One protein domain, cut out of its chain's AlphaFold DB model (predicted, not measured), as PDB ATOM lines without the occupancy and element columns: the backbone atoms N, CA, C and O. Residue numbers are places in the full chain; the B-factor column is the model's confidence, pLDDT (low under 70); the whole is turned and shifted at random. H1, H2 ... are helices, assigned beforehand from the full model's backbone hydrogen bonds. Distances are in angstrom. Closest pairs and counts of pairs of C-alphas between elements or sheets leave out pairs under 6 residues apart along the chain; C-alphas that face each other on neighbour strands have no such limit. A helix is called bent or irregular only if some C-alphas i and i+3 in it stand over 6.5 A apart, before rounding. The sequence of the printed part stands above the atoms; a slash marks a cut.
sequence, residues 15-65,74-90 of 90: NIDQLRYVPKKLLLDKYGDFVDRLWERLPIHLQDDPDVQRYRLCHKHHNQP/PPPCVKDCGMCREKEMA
ATOM      1  N   ASN A  15     199.243 175.531 216.620       92.19
ATOM      2  CA  ASN A  15     198.591 176.499 217.498       92.19
ATOM      3  C   ASN A  15     199.620 177.348 218.277       92.19
ATOM      4  O   ASN A  15     200.828 177.129 218.182       92.19
ATOM      5  N   ILE A  16     199.131 178.317 219.056       92.06
ATOM      6  CA  ILE A  16     199.961 179.253 219.838       92.06
ATOM      7  C   ILE A  16     200.897 178.503 220.801       92.06
ATOM      8  O   ILE A  16     202.095 178.788 220.856       92.06
ATOM      9  N   ASP A  17     200.372 177.512 221.525       91.19
ATOM     10  CA  ASP A  17     201.150 176.734 222.492       91.19
ATOM     11  C   ASP A  17     202.258 175.930 221.815       91.19
ATOM     12  O   ASP A  17     203.366 175.848 222.336       91.19
ATOM     13  N   GLN A  18     201.992 175.368 220.637       92.69
ATOM     14  CA  GLN A  18     202.980 174.639 219.846       92.69
ATOM     15  C   GLN A  18     204.051 175.565 219.269       92.69
ATOM     16  O   GLN A  18     205.240 175.263 219.385       92.69
ATOM     17  N   LEU A  19     203.651 176.712 218.712       92.62
ATOM     18  CA  LEU A  19     204.571 177.707 218.155       92.62
ATOM     19  C   LEU A  19     205.535 178.267 219.203       92.62
ATOM     20  O   LEU A  19     206.674 178.577 218.868       92.62
ATOM     21  N   ARG A  20     205.137 178.314 220.481       91.12
ATOM     22  CA  ARG A  20     206.019 178.716 221.588       91.12
ATOM     23  C   ARG A  20     207.286 177.863 221.710       91.12
ATOM     24  O   ARG A  20     208.288 178.345 222.230       91.12
ATOM     25  N   TYR A  21     207.248 176.611 221.257       90.75
ATOM     26  CA  TYR A  21     208.398 175.706 221.318       90.75
ATOM     27  C   TYR A  21     209.221 175.686 220.028       90.75
ATOM     28  O   TYR A  21     210.259 175.026 219.996       90.75
ATOM     29  N   VAL A  22     208.791 176.388 218.975       91.00
ATOM     30  CA  VAL A  22     209.562 176.509 217.735       91.00
ATOM     31  C   VAL A  22     210.692 177.520 217.965       91.00
ATOM     32  O   VAL A  22     210.418 178.686 218.252       91.00
ATOM     33  N   PRO A  23     211.973 177.124 217.847       92.06
ATOM     34  CA  PRO A  23     213.077 178.055 218.046       92.06
ATOM     35  C   PRO A  23     213.060 179.178 217.003       92.06
ATOM     36  O   PRO A  23     212.912 178.895 215.814       92.06
ATOM     37  N   LYS A  24     213.325 180.426 217.421       94.31
ATOM     38  CA  LYS A  24     213.402 181.594 216.518       94.31
ATOM     39  C   LYS A  24     214.276 181.321 215.294       94.31
ATOM     40  O   LYS A  24     213.847 181.539 214.172       94.31
ATOM     41  N   LYS A  25     215.482 180.783 215.499       93.69
ATOM     42  CA  LYS A  25     216.405 180.469 214.400       93.69
ATOM     43  C   LYS A  25     215.785 179.510 213.375       93.69
ATOM     44  O   LYS A  25     215.868 179.767 212.186       93.69
ATOM     45  N   LEU A  26     215.115 178.451 213.836       93.31
ATOM     46  CA  LEU A  26     214.438 177.504 212.947       93.31
ATOM     47  C   LEU A  26     213.264 178.165 212.211       93.31
ATOM     48  O   LEU A  26     213.097 177.943 211.014       93.31
ATOM     49  N   LEU A  27     212.474 178.977 212.922       94.38
ATOM     50  CA  LEU A  27     211.374 179.748 212.344       94.38
ATOM     51  C   LEU A  27     211.872 180.637 211.198       94.38
ATOM     52  O   LEU A  27     211.274 180.627 210.131       94.38
ATOM     53  N   LEU A  28     212.970 181.365 211.395       94.25
ATOM     54  CA  LEU A  28     213.497 182.292 210.393       94.25
ATOM     55  C   LEU A  28     214.204 181.579 209.236       94.25
ATOM     56  O   LEU A  28     213.919 181.880 208.079       94.25
ATOM     57  N   ASP A  29     215.083 180.619 209.537       93.25
ATOM     58  CA  ASP A  29     215.925 179.960 208.530       93.25
ATOM     59  C   ASP A  29     215.106 179.073 207.582       93.25
ATOM     60  O   ASP A  29     215.421 178.982 206.398       93.25
ATOM     61  N   LYS A  30     214.064 178.402 208.094       93.38
ATOM     62  CA  LYS A  30     213.290 177.418 207.323       93.38
ATOM     63  C   LYS A  30     211.870 177.868 206.999       93.38
ATOM     64  O   LYS A  30     211.332 177.497 205.962       93.38
ATOM     65  N   TYR A  31     211.260 178.653 207.878       94.00
ATOM     66  CA  TYR A  31     209.836 178.983 207.801       94.00
ATOM     67  C   TYR A  31     209.573 180.482 207.654       94.00
ATOM     68  O   TYR A  31     208.451 180.936 207.879       94.00
ATOM     69  N   GLY A  32     210.592 181.244 207.252       92.44
ATOM     70  CA  GLY A  32     210.518 182.691 207.110       92.44
ATOM     71  C   GLY A  32     209.333 183.155 206.259       92.44
ATOM     72  O   GLY A  32     208.600 184.052 206.663       92.44
ATOM     73  N   ASP A  33     209.078 182.481 205.138       90.44
ATOM     74  CA  ASP A  33     207.986 182.828 204.215       90.44
ATOM     75  C   ASP A  33     206.585 182.571 204.804       90.44
ATOM     76  O   ASP A  33     205.576 183.063 204.294       90.44
ATOM     77  N   PHE A  34     206.502 181.814 205.901       93.56
ATOM     78  CA  PHE A  34     205.259 181.542 206.618       93.56
ATOM     79  C   PHE A  34     205.018 182.494 207.792       93.56
ATOM     80  O   PHE A  34     203.909 182.494 208.328       93.56
ATOM     81  N   VAL A  35     206.000 183.317 208.182       94.44
ATOM     82  CA  VAL A  35     205.909 184.212 209.353       94.44
ATOM     83  C   VAL A  35     204.681 185.114 209.280       94.44
ATOM     84  O   VAL A  35     203.950 185.228 210.262       94.44
ATOM     85  N   ASP A  36     204.396 185.696 208.115       94.06
ATOM     86  CA  ASP A  36     203.228 186.562 207.930       94.06
ATOM     87  C   ASP A  36     201.898 185.828 208.187       94.06
ATOM     88  O   ASP A  36     201.023 186.338 208.882       94.06
ATOM     89  N   ARG A  37     201.783 184.572 207.735       93.75
ATOM     90  CA  ARG A  37     200.591 183.727 207.946       93.75
ATOM     91  C   ARG A  37     200.472 183.190 209.372       93.75
ATOM     92  O   ARG A  37     199.387 182.798 209.807       93.75
ATOM     93  N   LEU A  38     201.592 183.091 210.078       95.25
ATOM     94  CA  LEU A  38     201.646 182.656 211.470       95.25
ATOM     95  C   LEU A  38     201.453 183.815 212.446       95.25
ATOM     96  O   LEU A  38     201.251 183.545 213.625       95.25
ATOM     97  N   TRP A  39     201.488 185.066 211.978       94.50
ATOM     98  CA  TRP A  39     201.684 186.243 212.820       94.50
ATOM     99  C   TRP A  39     200.779 186.307 214.049       94.50
ATOM    100  O   TRP A  39     201.278 186.351 215.168       94.50
ATOM    101  N   GLU A  40     199.464 186.208 213.854       93.81
ATOM    102  CA  GLU A  40     198.464 186.272 214.934       93.81
ATOM    103  C   GLU A  40     198.602 185.144 215.969       93.81
ATOM    104  O   GLU A  40     198.086 185.234 217.081       93.81
ATOM    105  N   ARG A  41     199.293 184.058 215.610       95.06
ATOM    106  CA  ARG A  41     199.545 182.905 216.480       95.06
ATOM    107  C   ARG A  41     200.956 182.887 217.055       95.06
ATOM    108  O   ARG A  41     201.239 182.059 217.921       95.06
ATOM    109  N   LEU A  42     201.847 183.757 216.581       95.06
ATOM    110  CA  LEU A  42     203.184 183.854 217.140       95.06
ATOM    111  C   LEU A  42     203.101 184.400 218.570       95.06
ATOM    112  O   LEU A  42     202.338 185.331 218.834       95.06
ATOM    113  N   PRO A  43     203.905 183.866 219.499       92.19
ATOM    114  CA  PRO A  43     204.092 184.474 220.806       92.19
ATOM    115  C   PRO A  43     204.462 185.961 220.708       92.19
ATOM    116  O   PRO A  43     205.278 186.337 219.869       92.19
ATOM    117  N   ILE A  44     203.938 186.784 221.623       91.81
ATOM    118  CA  ILE A  44     204.135 188.249 221.642       91.81
ATOM    119  C   ILE A  44     205.620 188.632 221.547       91.81
ATOM    120  O   ILE A  44     205.996 189.437 220.708       91.81
ATOM    121  N   HIS A  45     206.487 187.970 222.316       90.56
ATOM    122  CA  HIS A  45     207.927 188.250 222.288       90.56
ATOM    123  C   HIS A  45     208.592 188.019 220.919       90.56
ATOM    124  O   HIS A  45     209.633 188.609 220.662       90.56
ATOM    125  N   LEU A  46     208.030 187.161 220.054       93.25
ATOM    126  CA  LEU A  46     208.492 187.004 218.671       93.25
ATOM    127  C   LEU A  46     207.865 188.047 217.745       93.25
ATOM    128  O   LEU A  46     208.516 188.459 216.798       93.25
ATOM    129  N   GLN A  47     206.632 188.486 218.000       93.38
ATOM    130  CA  GLN A  47     206.028 189.584 217.238       93.38
ATOM    131  C   GLN A  47     206.774 190.908 217.463       93.38
ATOM    132  O   GLN A  47     206.922 191.704 216.536       93.38
ATOM    133  N   ASP A  48     207.290 191.118 218.672       93.62
ATOM    134  CA  ASP A  48     208.097 192.287 219.032       93.62
ATOM    135  C   ASP A  48     209.572 192.155 218.604       93.62
ATOM    136  O   ASP A  48     210.326 193.126 218.672       93.62
ATOM    137  N   ASP A  49     210.005 190.972 218.150       94.44
ATOM    138  CA  ASP A  49     211.386 190.734 217.736       94.44
ATOM    139  C   ASP A  49     211.644 191.337 216.340       94.44
ATOM    140  O   ASP A  49     210.962 190.983 215.368       94.44
ATOM    141  N   PRO A  50     212.643 192.227 216.193       92.31
ATOM    142  CA  PRO A  50     212.897 192.924 214.935       92.31
ATOM    143  C   PRO A  50     213.336 191.976 213.812       92.31
ATOM    144  O   PRO A  50     213.004 192.210 212.646       92.31
ATOM    145  N   ASP A  51     214.026 190.877 214.138       94.19
ATOM    146  CA  ASP A  51     214.427 189.892 213.133       94.19
ATOM    147  C   ASP A  51     213.209 189.162 212.571       94.19
ATOM    148  O   ASP A  51     213.208 188.802 211.399       94.19
ATOM    149  N   VAL A  52     212.167 188.955 213.380       94.69
ATOM    150  CA  VAL A  52     210.928 188.281 212.962       94.69
ATOM    151  C   VAL A  52     210.012 189.244 212.211       94.69
ATOM    152  O   VAL A  52     209.478 188.878 211.163       94.69
ATOM    153  N   GLN A  53     209.884 190.495 212.667       94.19
ATOM    154  CA  GLN A  53     209.130 191.541 211.957       94.19
ATOM    155  C   GLN A  53     209.606 191.725 210.516       94.19
ATOM    156  O   GLN A  53     208.811 191.955 209.604       94.19
ATOM    157  N   ARG A  54     210.905 191.554 210.285       93.94
ATOM    158  CA  ARG A  54     211.535 191.593 208.966       93.94
ATOM    159  C   ARG A  54     210.992 190.554 207.973       93.94
ATOM    160  O   ARG A  54     211.062 190.783 206.767       93.94
ATOM    161  N   TYR A  55     210.392 189.463 208.437       94.81
ATOM    162  CA  TYR A  55     209.763 188.448 207.582       94.81
ATOM    163  C   TYR A  55     208.257 188.682 207.358       94.81
ATOM    164  O   TYR A  55     207.606 187.891 206.680       94.81
ATOM    165  N   ARG A  56     207.681 189.775 207.881       93.75
ATOM    166  CA  ARG A  56     206.322 190.207 207.512       93.75
ATOM    167  C   ARG A  56     206.254 190.649 206.065       93.75
ATOM    168  O   ARG A  56     207.226 191.194 205.545       93.75
ATOM    169  N   LEU A  57     205.092 190.502 205.436       93.50
ATOM    170  CA  LEU A  57     204.878 191.036 204.096       93.50
ATOM    171  C   LEU A  57     204.758 192.564 204.125       93.50
ATOM    172  O   LEU A  57     204.061 193.158 204.949       93.50
ATOM    173  N   CYS A  58     205.437 193.230 203.194       92.62
ATOM    174  CA  CYS A  58     205.446 194.680 203.094       92.62
ATOM    175  C   CYS A  58     204.280 195.195 202.240       92.62
ATOM    176  O   CYS A  58     204.451 195.634 201.105       92.62
ATOM    177  N   HIS A  59     203.075 195.210 202.810       88.94
ATOM    178  CA  HIS A  59     201.901 195.773 202.129       88.94
ATOM    179  C   HIS A  59     201.986 197.292 201.933       88.94
ATOM    180  O   HIS A  59     201.443 197.827 200.973       88.94
ATOM    181  N   LYS A  60     202.708 197.989 202.819       90.62
ATOM    182  CA  LYS A  60     202.844 199.455 202.807       90.62
ATOM    183  C   LYS A  60     203.455 200.006 201.517       90.62
ATOM    184  O   LYS A  60     203.160 201.137 201.146       90.62
ATOM    185  N   HIS A  61     204.336 199.246 200.870       90.75
ATOM    186  CA  HIS A  61     205.044 199.680 199.662       90.75
ATOM    187  C   HIS A  61     204.698 198.827 198.431       90.75
ATOM    188  O   HIS A  61     205.297 199.021 197.377       90.75
ATOM    189  N   HIS A  62     203.745 197.898 198.553       91.81
ATOM    190  CA  HIS A  62     203.275 197.059 197.450       91.81
ATOM    191  C   HIS A  62     202.028 197.656 196.800       91.81
ATOM    192  O   HIS A  62     201.116 198.077 197.511       91.81
ATOM    193  N   ASN A  63     201.998 197.681 195.467       90.44
ATOM    194  CA  ASN A  63     200.928 198.214 194.611       90.44
ATOM    195  C   ASN A  63     200.291 199.536 195.086       90.44
ATOM    196  O   ASN A  63     199.075 199.707 195.105       90.44
ATOM    197  N   GLN A  64     201.139 200.484 195.469       90.38
ATOM    198  CA  GLN A  64     200.777 201.816 195.921       90.38
ATOM    199  C   GLN A  64     200.504 202.779 194.754       90.38
ATOM    200  O   GLN A  64     201.082 202.611 193.679       90.38
ATOM    201  N   PRO A  65     199.713 203.853 194.958       89.56
ATOM    202  CA  PRO A  65     199.286 204.748 193.875       89.56
ATOM    203  C   PRO A  65     200.414 205.443 193.097       89.56
ATOM    204  O   PRO A  65     200.213 205.858 191.961       89.56
ATOM    205  N   PRO A  74     202.558 188.285 195.305       88.94
ATOM    206  CA  PRO A  74     202.459 188.774 196.671       88.94
ATOM    207  C   PRO A  74     203.482 189.891 196.940       88.94
ATOM    208  O   PRO A  74     204.514 189.962 196.269       88.94
ATOM    209  N   PRO A  75     203.234 190.743 197.950       91.56
ATOM    210  CA  PRO A  75     204.242 191.674 198.438       91.56
ATOM    211  C   PRO A  75     205.540 190.950 198.825       91.56
ATOM    212  O   PRO A  75     205.481 189.815 199.301       91.56
ATOM    213  N   PRO A  76     206.706 191.603 198.711       91.50
ATOM    214  CA  PRO A  76     207.938 191.077 199.286       91.50
ATOM    215  C   PRO A  76     207.897 191.134 200.819       91.50
ATOM    216  O   PRO A  76     207.135 191.909 201.406       91.50
ATOM    217  N   CYS A  77     208.775 190.379 201.483       92.75
ATOM    218  CA  CYS A  77     209.016 190.557 202.915       92.75
ATOM    219  C   CYS A  77     209.576 191.963 203.209       92.75
ATOM    220  O   CYS A  77     210.250 192.564 202.372       92.75
ATOM    221  N   VAL A  78     209.361 192.488 204.417       92.00
ATOM    222  CA  VAL A  78     209.902 193.781 204.875       92.00
ATOM    223  C   VAL A  78     211.421 193.818 204.728       92.00
ATOM    224  O   VAL A  78     211.952 194.804 204.221       92.00
ATOM    225  N   LYS A  79     212.102 192.719 205.069       89.44
ATOM    226  CA  LYS A  79     213.545 192.556 204.894       89.44
ATOM    227  C   LYS A  79     213.985 192.671 203.449       89.44
ATOM    228  O   LYS A  79     215.151 192.946 203.253       89.44
ATOM    229  N   ASP A  80     213.120 192.445 202.464       90.56
ATOM    230  CA  ASP A  80     213.432 192.477 201.027       90.56
ATOM    231  C   ASP A  80     212.829 193.702 200.329       90.56
ATOM    232  O   ASP A  80     213.058 193.940 199.145       90.56
ATOM    233  N   CYS A  81     212.098 194.533 201.071       91.00
ATOM    234  CA  CYS A  81     211.554 195.778 200.569       91.00
ATOM    235  C   CYS A  81     212.640 196.864 200.546       91.00
ATOM    236  O   CYS A  81     213.095 197.317 201.600       91.00
ATOM    237  N   GLY A  82     213.007 197.339 199.351       87.56
ATOM    238  CA  GLY A  82     214.003 198.409 199.179       87.56
ATOM    239  C   GLY A  82     213.672 199.679 199.972       87.56
ATOM    240  O   GLY A  82     214.507 200.173 200.721       87.56
ATOM    241  N   MET A  83     212.410 200.118 199.931       89.06
ATOM    242  CA  MET A  83     211.931 201.304 200.659       89.06
ATOM    243  C   MET A  83     212.011 201.158 202.190       89.06
ATOM    244  O   MET A  83     212.143 202.153 202.903       89.06
ATOM    245  N   CYS A  84     211.881 199.935 202.721       89.19
ATOM    246  CA  CYS A  84     212.059 199.682 204.154       89.19
ATOM    247  C   CYS A  84     213.542 199.693 204.529       89.19
ATOM    248  O   CYS A  84     213.901 200.333 205.511       89.19
ATOM    249  N   ARG A  85     214.397 199.047 203.725       84.56
ATOM    250  CA  ARG A  85     215.851 199.022 203.950       84.56
ATOM    251  C   ARG A  85     216.466 200.420 203.936       84.56
ATOM    252  O   ARG A  85     217.299 200.715 204.780       84.56
ATOM    253  N   GLU A  86     216.041 201.286 203.019       83.88
ATOM    254  CA  GLU A  86     216.545 202.665 202.934       83.88
ATOM    255  C   GLU A  86     216.276 203.470 204.214       83.88
ATOM    256  O   GLU A  86     217.110 204.274 204.616       83.88
ATOM    257  N   LYS A  87     215.151 203.219 204.897       74.75
ATOM    258  CA  LYS A  87     214.825 203.865 206.180       74.75
ATOM    259  C   LYS A  87     215.588 203.295 207.369       74.75
ATOM    260  O   LYS A  87     215.735 204.000 208.355       74.75
ATOM    261  N   GLU A  88     216.037 202.043 207.307       67.38
ATOM    262  CA  GLU A  88     216.894 201.458 208.349       67.38
ATOM    263  C   GLU A  88     218.320 202.047 208.314       67.38
ATOM    264  O   GLU A  88     219.044 201.940 209.300       67.38
ATOM    265  N   MET A  89     218.732 202.645 207.188       61.25
ATOM    266  CA  MET A  89     220.076 203.205 206.977       61.25
ATOM    267  C   MET A  89     220.156 204.737 207.103       61.25
ATOM    268  O   MET A  89     221.253 205.285 206.986       61.25
ATOM    269  N   ALA A  90     219.018 205.411 207.286       55.19
ATOM    270  CA  ALA A  90     218.898 206.867 207.390       55.19
ATOM    271  C   ALA A  90     218.728 207.306 208.849       55.19
ATOM    272  O   ALA A  90     219.313 208.351 209.209       55.19
TER     273      ALA A  90
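This is residues 15 to 65 and 74 to 90 of the 90 residues of an uncharacterized protein of Camponotus floridanus (UniProt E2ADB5). Short helices H1, H3 and H4 gather round the sharply kinked H2 at one end of an elongated shape, and H5 lies at the other end. The printed part has 68 residues with five named helices, H1 to H5 in order, and no named strand: all helix. It is only just compact, close to loose, with radius of gyration of the C-alphas 12.7 A and spans of 39 by 23 by 20 A.

H1, residues 16 to 19, begins at C-alpha 16 (199.961, 179.253, 219.838). H2 is residues 24 to 41, 13.9 A long; H3 44 to 47; H4 50 to 53. H5, residues 82 to 88, 10.1 A, ends at C-alpha 88 (216.894, 201.458, 208.349).

H2 is irregular, C-alphas 30 and 33 being 8.2 A apart, with a kink of 130 degrees near residue 33. H2 and H4 only just touch, with 3 pairs of C-alphas within 8 A, the closest Leu 28 and Val 52 at 7.0 A. H5 is apart from the other helices. O i to N i+4 pairs within hydrogen-bond range number 8 of 14 in H2 and 2 of 3 in H5.

Residues 66 to 73 are not printed; C-alphas 65 and 74 are 16.5 A apart. Residues 88 to 90 have pLDDT under 70.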